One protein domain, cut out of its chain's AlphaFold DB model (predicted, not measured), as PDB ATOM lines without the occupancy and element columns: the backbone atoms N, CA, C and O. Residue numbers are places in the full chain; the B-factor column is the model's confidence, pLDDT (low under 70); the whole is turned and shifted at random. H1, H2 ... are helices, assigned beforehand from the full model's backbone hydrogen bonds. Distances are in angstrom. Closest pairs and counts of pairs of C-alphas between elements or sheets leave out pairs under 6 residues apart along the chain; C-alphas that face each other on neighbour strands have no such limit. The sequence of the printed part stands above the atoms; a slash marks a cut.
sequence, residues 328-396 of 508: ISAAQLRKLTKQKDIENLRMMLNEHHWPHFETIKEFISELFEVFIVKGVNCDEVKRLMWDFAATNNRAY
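AT A GLANCE: This is residues 328 to 396 of the 508 residues of an uncharacterized protein of Anisakis simplex (UniProt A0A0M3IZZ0). Two helical hairpins, H4 with H5 and H1 with H2, pack together in a rounded body, with H4 between H5 and H1. The short H3, on the stretch that joins the hairpins, packs at the beginning of H1. The printed part has 69 residues with five named helices, H1 to H5 in order, and no named strand; its class is all helix. It is compact, with a radius of gyration of the C-alphas of 10.9 A, and spans 27 by 23 by 21 A.

HOW THE PARTS SIT: Start from H5, residues 378 to 391, the longest helix. It touches H4, residues 364 to 374, in a hairpin at a shallow tilt of 22 degrees, opposite ways; look at the closest C-alphas, Phe 371 and Val 381, 6.1 A apart. H4 also touches H1, residues 330 to 339, at a steep tilt of 39 degrees, the same way, closest at the C-alphas of Thr 337 and Leu 367, 5.4 A. H1 touches H2, residues 342 to 351, in the other hairpin, at a shallow tilt of 23 degrees, opposite ways, with the C-alphas of Leu 336 and Leu 345 closest at 6.5 A. H2 and H4 only just touch, with 3 pairs of C-alphas within 8 A, the closest being Ile 342 and Lys 374 at 6.7 A, at a steep tilt of 60 degrees. H1 only just touches H3, residues 357 to 360, with 3 such pairs, closest at Ala 330 and Ile 360, 6.4 A. H5 is apart from H1 and H3. In H1, H2, H4 and H5 every O i to N i+4 pair is within hydrogen-bond range; H3 is too short for one.

IN THESE COORDINATES: Find C-alpha 378 at (30.305, 14.598, -21.358); H5 runs 20.2 A to C-alpha 391. H4 is 15.3 A long, H1 and H2 are each 14.3 A, and H3 is 5.3 A. H1 begins at C-alpha 330, (10.548, 23.991, -10.996).

THE WHOLE: The C-alphas of Glu 358 and Val 376 are the two farthest apart, 28.2 A. The printed part has no cut, and its four links are tight. No printed residue is under 70 in pLDDT.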
ATOM      1  N   ILE A 328      14.236  21.953  -5.577       94.56
ATOM      2  CA  ILE A 328      14.303  23.106  -6.489       94.56
ATOM      3  C   ILE A 328      12.904  23.503  -6.963       94.56
ATOM      4  O   ILE A 328      12.202  22.727  -7.613       94.56
ATOM      5  N   SER A 329      12.562  24.785  -6.818       96.94
ATOM      6  CA  SER A 329      11.409  25.369  -7.507       96.94
ATOM      7  C   SER A 329      11.494  25.152  -9.027       96.94
ATOM      8  O   SER A 329      12.287  25.784  -9.735       96.94
ATOM      9  N   ALA A 330      10.616  24.300  -9.566       97.38
ATOM     10  CA  ALA A 330      10.548  23.991 -10.996       97.38
ATOM     11  C   ALA A 330      10.389  25.246 -11.884       97.38
ATOM     12  O   ALA A 330      10.813  25.246 -13.041       97.38
ATOM     13  N   ALA A 331       9.824  26.339 -11.355       97.75
ATOM     14  CA  ALA A 331       9.734  27.626 -12.043       97.75
ATOM     15  C   ALA A 331      11.103  28.326 -12.181       97.75
ATOM     16  O   ALA A 331      11.405  28.883 -13.239       97.75
ATOM     17  N   GLN A 332      11.946  28.257 -11.148       97.62
ATOM     18  CA  GLN A 332      13.308  28.798 -11.140       97.62
ATOM     19  C   GLN A 332      14.222  27.991 -12.069       97.62
ATOM     20  O   GLN A 332      14.902  28.566 -12.921       97.62
ATOM     21  N   LEU A 333      14.132  26.659 -12.018       97.88
ATOM     22  CA  LEU A 333      14.851  25.766 -12.931       97.88
ATOM     23  C   LEU A 333      14.460  26.010 -14.402       97.88
ATOM     24  O   LEU A 333      15.322  26.121 -15.277       97.88
ATOM     25  N   ARG A 334      13.159  26.194 -14.678       98.25
ATOM     26  CA  ARG A 334      12.626  26.560 -16.004       98.25
ATOM     27  C   ARG A 334      13.107  27.940 -16.471       98.25
ATOM     28  O   ARG A 334      13.323  28.133 -17.668       98.25
ATOM     29  N   LYS A 335      13.275  28.901 -15.555       98.38
ATOM     30  CA  LYS A 335      13.796  30.247 -15.843       98.38
ATOM     31  C   LYS A 335      15.267  30.181 -16.278       98.38
ATOM     32  O   LYS A 335      15.574  30.626 -17.384       98.38
ATOM     33  N   LEU A 336      16.138  29.556 -15.483       98.25
ATOM     34  CA  LEU A 336      17.566  29.424 -15.810       98.25
ATOM     35  C   LEU A 336      17.802  28.585 -17.076       98.25
ATOM     36  O   LEU A 336      18.608  28.969 -17.922       98.25
ATOM     37  N   THR A 337      17.024  27.513 -17.276       98.12
ATOM     38  CA  THR A 337      17.043  26.710 -18.517       98.12
ATOM     39  C   THR A 337      16.799  27.579 -19.755       98.12
ATOM     40  O   THR A 337      17.552  27.504 -20.726       98.12
ATOM     41  N   LYS A 338      15.799  28.473 -19.715       98.06
ATOM     42  CA  LYS A 338      15.504  29.405 -20.820       98.06
ATOM     43  C   LYS A 338      16.586  30.467 -21.022       98.06
ATOM     44  O   LYS A 338      16.844  30.847 -22.161       98.06
ATOM     45  N   GLN A 339      17.222  30.923 -19.943       98.25
ATOM     46  CA  GLN A 339      18.377  31.828 -19.999       98.25
ATOM     47  C   GLN A 339      19.663  31.109 -20.461       98.25
ATOM     48  O   GLN A 339      20.617  31.765 -20.877       98.25
ATOM     49  N   LYS A 340      19.672  29.766 -20.454       97.88
ATOM     50  CA  LYS A 340      20.833  28.896 -20.712       97.88
ATOM     51  C   LYS A 340      22.011  29.211 -19.788       97.88
ATOM     52  O   LYS A 340      23.167  29.178 -20.217       97.88
ATOM     53  N   ASP A 341      21.692  29.552 -18.548       97.69
ATOM     54  CA  ASP A 341      22.626  29.938 -17.496       97.69
ATOM     55  C   ASP A 341      23.183  28.670 -16.832       97.69
ATOM     56  O   ASP A 341      22.562  28.093 -15.944       97.69
ATOM     57  N   ILE A 342      24.286  28.154 -17.378       97.19
ATOM     58  CA  ILE A 342      24.821  26.831 -17.031       97.19
ATOM     59  C   ILE A 342      25.517  26.856 -15.660       97.19
ATOM     60  O   ILE A 342      25.399  25.897 -14.903       97.19
ATOM     61  N   GLU A 343      26.156  27.967 -15.292       96.62
ATOM     62  CA  GLU A 343      26.755  28.189 -13.975       96.62
ATOM     63  C   GLU A 343      25.699  28.195 -12.856       96.62
ATOM     64  O   GLU A 343      25.818  27.409 -11.915       96.62
ATOM     65  N   ASN A 344      24.623  28.987 -12.972       96.69
ATOM     66  CA  ASN A 344      23.565  28.977 -11.953       96.69
ATOM     67  C   ASN A 344      22.745  27.672 -11.962       96.69
ATOM     68  O   ASN A 344      22.233  27.271 -10.919       96.69
ATOM     69  N   LEU A 345      22.634  26.975 -13.105       97.06
ATOM     70  CA  LEU A 345      22.048  25.630 -13.141       97.06
ATOM     71  C   LEU A 345      22.889  24.620 -12.345       97.06
ATOM     72  O   LEU A 345      22.307  23.871 -11.568       97.06
ATOM     73  N   ARG A 346      24.224  24.609 -12.497       95.62
ATOM     74  CA  ARG A 346      25.127  23.740 -11.712       95.62
ATOM     75  C   ARG A 346      24.959  23.962 -10.214       95.62
ATOM     76  O   ARG A 346      24.726  23.004  -9.492       95.62
ATOM     77  N   MET A 347      25.033  25.223  -9.785       94.25
ATOM     78  CA  MET A 347      24.923  25.625  -8.381       94.25
ATOM     79  C   MET A 347      23.639  25.072  -7.743       94.25
ATOM     80  O   MET A 347      23.715  24.230  -6.853       94.25
ATOM     81  N   MET A 348      22.464  25.403  -8.298       95.00
ATOM     82  CA  MET A 348      21.192  24.907  -7.755       95.00
ATOM     83  C   MET A 348      21.044  23.381  -7.812       95.00
ATOM     84  O   MET A 348      20.423  22.803  -6.930       95.00
ATOM     85  N   LEU A 349      21.531  22.724  -8.872       94.75
ATOM     86  CA  LEU A 349      21.366  21.274  -9.037       94.75
ATOM     87  C   LEU A 349      22.323  20.465  -8.143       94.75
ATOM     88  O   LEU A 349      22.018  19.313  -7.846       94.75
ATOM     89  N   ASN A 350      23.424  21.065  -7.677       92.81
ATOM     90  CA  ASN A 350      24.260  20.522  -6.605       92.81
ATOM     91  C   ASN A 350      23.627  20.759  -5.219       92.81
ATOM     92  O   ASN A 350      23.592  19.850  -4.398       92.81
ATOM     93  N   GLU A 351      23.111  21.964  -4.960       92.81
ATOM     94  CA  GLU A 351      22.635  22.392  -3.630       92.81
ATOM     95  C   GLU A 351      21.258  21.824  -3.233       92.81
ATOM     96  O   GLU A 351      20.901  21.819  -2.051       92.81
ATOM     97  N   HIS A 352      20.442  21.390  -4.198       94.75
ATOM     98  CA  HIS A 352      19.020  21.094  -3.992       94.75
ATOM     99  C   HIS A 352      18.547  19.827  -4.741       94.75
ATOM    100  O   HIS A 352      19.096  19.429  -5.772       94.75
ATOM    101  N   HIS A 353      17.485  19.188  -4.245       93.75
ATOM    102  CA  HIS A 353      16.886  17.996  -4.853       93.75
ATOM    103  C   HIS A 353      16.096  18.296  -6.139       93.75
ATOM    104  O   HIS A 353      15.467  19.348  -6.292       93.75
ATOM    105  N   TRP A 354      16.067  17.318  -7.055       96.56
ATOM    106  CA  TRP A 354      15.256  17.390  -8.271       96.56
ATOM    107  C   TRP A 354      13.756  17.426  -7.951       96.56
ATOM    108  O   TRP A 354      13.254  16.489  -7.326       96.56
ATOM    109  N   PRO A 355      13.001  18.410  -8.470       96.31
ATOM    110  CA  PRO A 355      11.554  18.425  -8.339       96.31
ATOM    111  C   PRO A 355      10.942  17.282  -9.149       96.31
ATOM    112  O   PRO A 355      11.447  16.899 -10.212       96.31
ATOM    113  N   HIS A 356       9.816  16.762  -8.668       96.50
ATOM    114  CA  HIS A 356       9.173  15.584  -9.243       96.50
ATOM    115  C   HIS A 356       8.904  15.724 -10.756       96.50
ATOM    116  O   HIS A 356       8.343  16.732 -11.205       96.50
ATOM    117  N   PHE A 357       9.265  14.692 -11.534       96.12
ATOM    118  CA  PHE A 357       9.274  14.682 -13.007       96.12
ATOM    119  C   PHE A 357       8.038  15.309 -13.664       96.12
ATOM    120  O   PHE A 357       8.173  16.071 -14.624       96.12
ATOM    121  N   GLU A 358       6.837  15.051 -13.141       95.94
ATOM    122  CA  GLU A 358       5.584  15.574 -13.698       95.94
ATOM    123  C   GLU A 358       5.524  17.113 -13.783       95.94
ATOM    124  O   GLU A 358       4.826  17.649 -14.647       95.94
ATOM    125  N   THR A 359       6.294  17.830 -12.955       97.25
ATOM    126  CA  THR A 359       6.401  19.302 -12.963       97.25
ATOM    127  C   THR A 359       7.392  19.840 -14.011       97.25
ATOM    128  O   THR A 359       7.255  20.975 -14.491       97.25
ATOM    129  N   ILE A 360       8.374  19.021 -14.413       97.31
ATOM    130  CA  ILE A 360       9.498  19.408 -15.285       97.31
ATOM    131  C   ILE A 360       9.516  18.717 -16.654       97.31
ATOM    132  O   ILE A 360      10.213  19.188 -17.554       97.31
ATOM    133  N   LYS A 361       8.694  17.680 -16.870       95.75
ATOM    134  CA  LYS A 361       8.548  16.900 -18.123       95.75
ATOM    135  C   LYS A 361       8.435  17.727 -19.411       95.75
ATOM    136  O   LYS A 361       8.793  17.257 -20.488       95.75
ATOM    137  N   GLU A 362       7.934  18.959 -19.319       95.75
ATOM    138  CA  GLU A 362       7.819  19.875 -20.457       95.75
ATOM    139  C   GLU A 362       9.191  20.353 -20.963       95.75
ATOM    140  O   GLU A 362       9.412  20.379 -22.175       95.75
ATOM    141  N   PHE A 363      10.103  20.693 -20.041       96.94
ATOM    142  CA  PHE A 363      11.357  21.411 -20.313       96.94
ATOM    143  C   PHE A 363      12.633  20.655 -19.906       96.94
ATOM    144  O   PHE A 363      13.723  21.092 -20.256       96.94
ATOM    145  N   ILE A 364      12.537  19.504 -19.231       97.31
ATOM    146  CA  ILE A 364      13.700  18.686 -18.831       97.31
ATOM    147  C   ILE A 364      14.607  18.304 -20.018       97.31
ATOM    148  O   ILE A 364      15.823  18.235 -19.880       97.31
ATOM    149  N   SER A 365      14.049  18.144 -21.225       96.31
ATOM    150  CA  SER A 365      14.861  17.969 -22.440       96.31
ATOM    151  C   SER A 365      15.646  19.225 -22.831       96.31
ATOM    152  O   SER A 365      16.783  19.100 -23.266       96.31
ATOM    153  N   GLU A 366      15.074  20.420 -22.654       97.88
ATOM    154  CA  GLU A 366      15.765  21.694 -22.912       97.88
ATOM    155  C   GLU A 366      16.903  21.905 -21.900       97.88
ATOM    156  O   GLU A 366      17.971  22.388 -22.268       97.88
ATOM    157  N   LEU A 367      16.701  21.483 -20.644       98.25
ATOM    158  CA  LEU A 367      17.727  21.482 -19.597       98.25
ATOM    159  C   LEU A 367      18.890  20.560 -19.975       98.25
ATOM    160  O   LEU A 367      20.034  21.011 -20.023       98.25
ATOM    161  N   PHE A 368      18.617  19.298 -20.323       98.25
ATOM    162  CA  PHE A 368      19.672  18.389 -20.776       98.25
ATOM    163  C   PHE A 368      20.357  18.881 -22.059       98.25
ATOM    164  O   PHE A 368      21.574  18.786 -22.154       98.25
ATOM    165  N   GLU A 369      19.637  19.472 -23.019       97.81
ATOM    166  CA  GLU A 369      20.251  20.091 -24.205       97.81
ATOM    167  C   GLU A 369      21.195  21.256 -23.843       97.81
ATOM    168  O   GLU A 369      22.238  21.409 -24.482       97.81
ATOM    169  N   VAL A 370      20.895  22.044 -22.801       98.25
ATOM    170  CA  VAL A 370      21.808  23.082 -22.289       98.25
ATOM    171  C   VAL A 370      23.094  22.465 -21.733       98.25
ATOM    172  O   VAL A 370      24.170  22.933 -22.101       98.25
ATOM    173  N   PHE A 371      23.025  21.387 -20.947       98.25
ATOM    174  CA  PHE A 371      24.223  20.689 -20.452       98.25
ATOM    175  C   PHE A 371      24.987  19.934 -21.554       98.25
ATOM    176  O   PHE A 371      26.213  19.993 -21.597       98.25
ATOM    177  N   ILE A 372      24.309  19.311 -22.521       98.12
ATOM    178  CA  ILE A 372      24.967  18.670 -23.673       98.12
ATOM    179  C   ILE A 372      25.769  19.702 -24.483       98.12
ATOM    180  O   ILE A 372      26.873  19.391 -24.926       98.12
ATOM    181  N   VAL A 373      25.264  20.932 -24.643       97.44
ATOM    182  CA  VAL A 373      25.919  21.987 -25.440       97.44
ATOM    183  C   VAL A 373      26.923  22.838 -24.643       97.44
ATOM    184  O   VAL A 373      27.910  23.276 -25.228       97.44
ATOM    185  N   LYS A 374      26.694  23.096 -23.346       97.75
ATOM    186  CA  LYS A 374      27.521  23.991 -22.503       97.75
ATOM    187  C   LYS A 374      28.275  23.312 -21.345       97.75
ATOM    188  O   LYS A 374      29.062  23.976 -20.671       97.75
ATOM    189  N   GLY A 375      28.040  22.028 -21.084       96.81
ATOM    190  CA  GLY A 375      28.788  21.260 -20.083       96.81
ATOM    191  C   GLY A 375      30.277  21.187 -20.431       96.81
ATOM    192  O   GLY A 375      30.628  21.168 -21.615       96.81
ATOM    193  N   VAL A 376      31.146  21.138 -19.421       96.12
ATOM    194  CA  VAL A 376      32.612  21.117 -19.557       96.12
ATOM    195  C   VAL A 376      33.060  19.891 -20.350       96.12
ATOM    196  O   VAL A 376      33.792  20.018 -21.327       96.12
ATOM    197  N   ASN A 377      32.559  18.716 -19.975       96.62
ATOM    198  CA  ASN A 377      32.782  17.433 -20.636       96.62
ATOM    199  C   ASN A 377      31.484  16.607 -20.630       96.62
ATOM    200  O   ASN A 377      30.501  16.970 -19.978       96.62
ATOM    201  N   CYS A 378      31.452  15.498 -21.365       97.50
ATOM    202  CA  CYS A 378      30.305  14.598 -21.358       97.50
ATOM    203  C   CYS A 378      30.098  13.903 -20.002       97.50
ATOM    204  O   CYS A 378      28.944  13.660 -19.661       97.50
ATOM    205  N   ASP A 379      31.140  13.670 -19.194       97.38
ATOM    206  CA  ASP A 379      31.011  13.147 -17.820       97.38
ATOM    207  C   ASP A 379      30.117  14.006 -16.919       97.38
ATOM    208  O   ASP A 379      29.295  13.451 -16.191       97.38
ATOM    209  N   GLU A 380      30.214  15.341 -16.986       96.50
ATOM    210  CA  GLU A 380      29.293  16.250 -16.284       96.50
ATOM    211  C   GLU A 380      27.834  15.907 -16.627       96.50
ATOM    212  O   GLU A 380      26.979  15.796 -15.749       96.50
ATOM    213  N   VAL A 381      27.562  15.658 -17.911       97.75
ATOM    214  CA  VAL A 381      26.224  15.327 -18.413       97.75
ATOM    215  C   VAL A 381      25.808  13.900 -18.037       97.75
ATOM    216  O   VAL A 381      24.647  13.690 -17.691       97.75
ATOM    217  N   LYS A 382      26.726  12.920 -18.051       97.50
ATOM    218  CA  LYS A 382      26.457  11.549 -17.574       97.50
ATOM    219  C   LYS A 382      26.038  11.567 -16.103       97.50
ATOM    220  O   LYS A 382      25.020  10.968 -15.761       97.50
ATOM    221  N   ARG A 383      26.781  12.287 -15.250       96.31
ATOM    222  CA  ARG A 383      26.474  12.437 -13.818       96.31
ATOM    223  C   ARG A 383      25.137  13.127 -13.602       96.31
ATOM    224  O   ARG A 383      24.320  12.596 -12.868       96.31
ATOM    225  N   LEU A 384      24.873  14.231 -14.301       96.56
ATOM    226  CA  LEU A 384      23.584  14.925 -14.251       96.56
ATOM    227  C   LEU A 384      22.408  14.008 -14.644       96.56
ATOM    228  O   LEU A 384      21.347  14.053 -14.024       96.56
ATOM    229  N   MET A 385      22.577  13.171 -15.673       97.25
ATOM    230  CA  MET A 385      21.550  12.206 -16.075       97.25
ATOM    231  C   MET A 385      21.371  11.071 -15.059       97.25
ATOM    232  O   MET A 385      20.241  10.620 -14.882       97.25
ATOM    233  N   TRP A 386      22.443  10.629 -14.394       96.31
ATOM    234  CA  TRP A 386      22.392   9.613 -13.338       96.31
ATOM    235  C   TRP A 386      21.768  10.150 -12.042       96.31
ATOM    236  O   TRP A 386      20.885   9.505 -11.490       96.31
ATOM    237  N   ASP A 387      22.135  11.362 -11.622       95.88
ATOM    238  CA  ASP A 387      21.558  12.098 -10.488       95.88
ATOM    239  C   ASP A 387      20.042  12.304 -10.675       95.88
ATOM    240  O   ASP A 387      19.234  11.950  -9.815       95.88
ATOM    241  N   PHE A 388      19.630  12.740 -11.872       96.50
ATOM    242  CA  PHE A 388      18.214  12.807 -12.236       96.50
ATOM    243  C   PHE A 388      17.529  11.430 -12.225       96.50
ATOM    244  O   PHE A 388      16.402  11.312 -11.739       96.50
ATOM    245  N   ALA A 389      18.178  10.385 -12.753       96.19
ATOM    246  CA  ALA A 389      17.629   9.028 -12.777       96.19
ATOM    247  C   ALA A 389      17.485   8.426 -11.371       96.19
ATOM    248  O   ALA A 389      16.496   7.746 -11.108       96.19
ATOM    249  N   ALA A 390      18.411   8.715 -10.454       94.12
ATOM    250  CA  ALA A 390      18.343   8.281  -9.063       94.12
ATOM    251  C   ALA A 390      17.102   8.857  -8.361       94.12
ATOM    252  O   ALA A 390      16.363   8.114  -7.716       94.12
ATOM    253  N   THR A 391      16.806  10.151  -8.553       93.69
ATOM    254  CA  THR A 391      15.596  10.778  -7.985       93.69
ATOM    255  C   THR A 391      14.311  10.433  -8.759       93.69
ATOM    256  O   THR A 391      13.230  10.371  -8.177       93.69
ATOM    257  N   ASN A 392      14.388  10.212 -10.078       95.62
ATOM    258  CA  ASN A 392      13.223  10.073 -10.965       95.62
ATOM    259  C   ASN A 392      13.327   8.860 -11.924       95.62
ATOM    260  O   ASN A 392      13.092   8.989 -13.123       95.62
ATOM    261  N   ASN A 393      13.611   7.654 -11.420       92.81
ATOM    262  CA  ASN A 393      13.822   6.438 -12.240       92.81
ATOM    263  C   ASN A 393      12.638   6.019 -13.151       92.81
ATOM    264  O   ASN A 393      12.817   5.266 -14.113       92.81
ATOM    265  N   ARG A 394      11.421   6.511 -12.874       94.38
ATOM    266  CA  ARG A 394      10.208   6.336 -13.701       94.38
ATOM    267  C   ARG A 394      10.006   7.428 -14.758       94.38
ATOM    268  O   ARG A 394       9.062   7.335 -15.541       94.38
ATOM    269  N   ALA A 395      10.855   8.452 -14.793       95.44
ATOM    270  CA  ALA A 395      10.881   9.415 -15.884       95.44
ATOM    271  C   ALA A 395      11.327   8.754 -17.197       95.44
ATOM    272  O   ALA A 395      11.857   7.643 -17.222       95.44
ATOM    273  N   TYR A 396      11.149   9.483 -18.296       94.12
ATOM    274  CA  TYR A 396      11.759   9.161 -19.579       94.12
ATOM    275  C   TYR A 396      12.518  10.376 -20.112       94.12
ATOM    276  O   TYR A 396      12.113  11.526 -19.914       94.12
TER     277      TYR A 396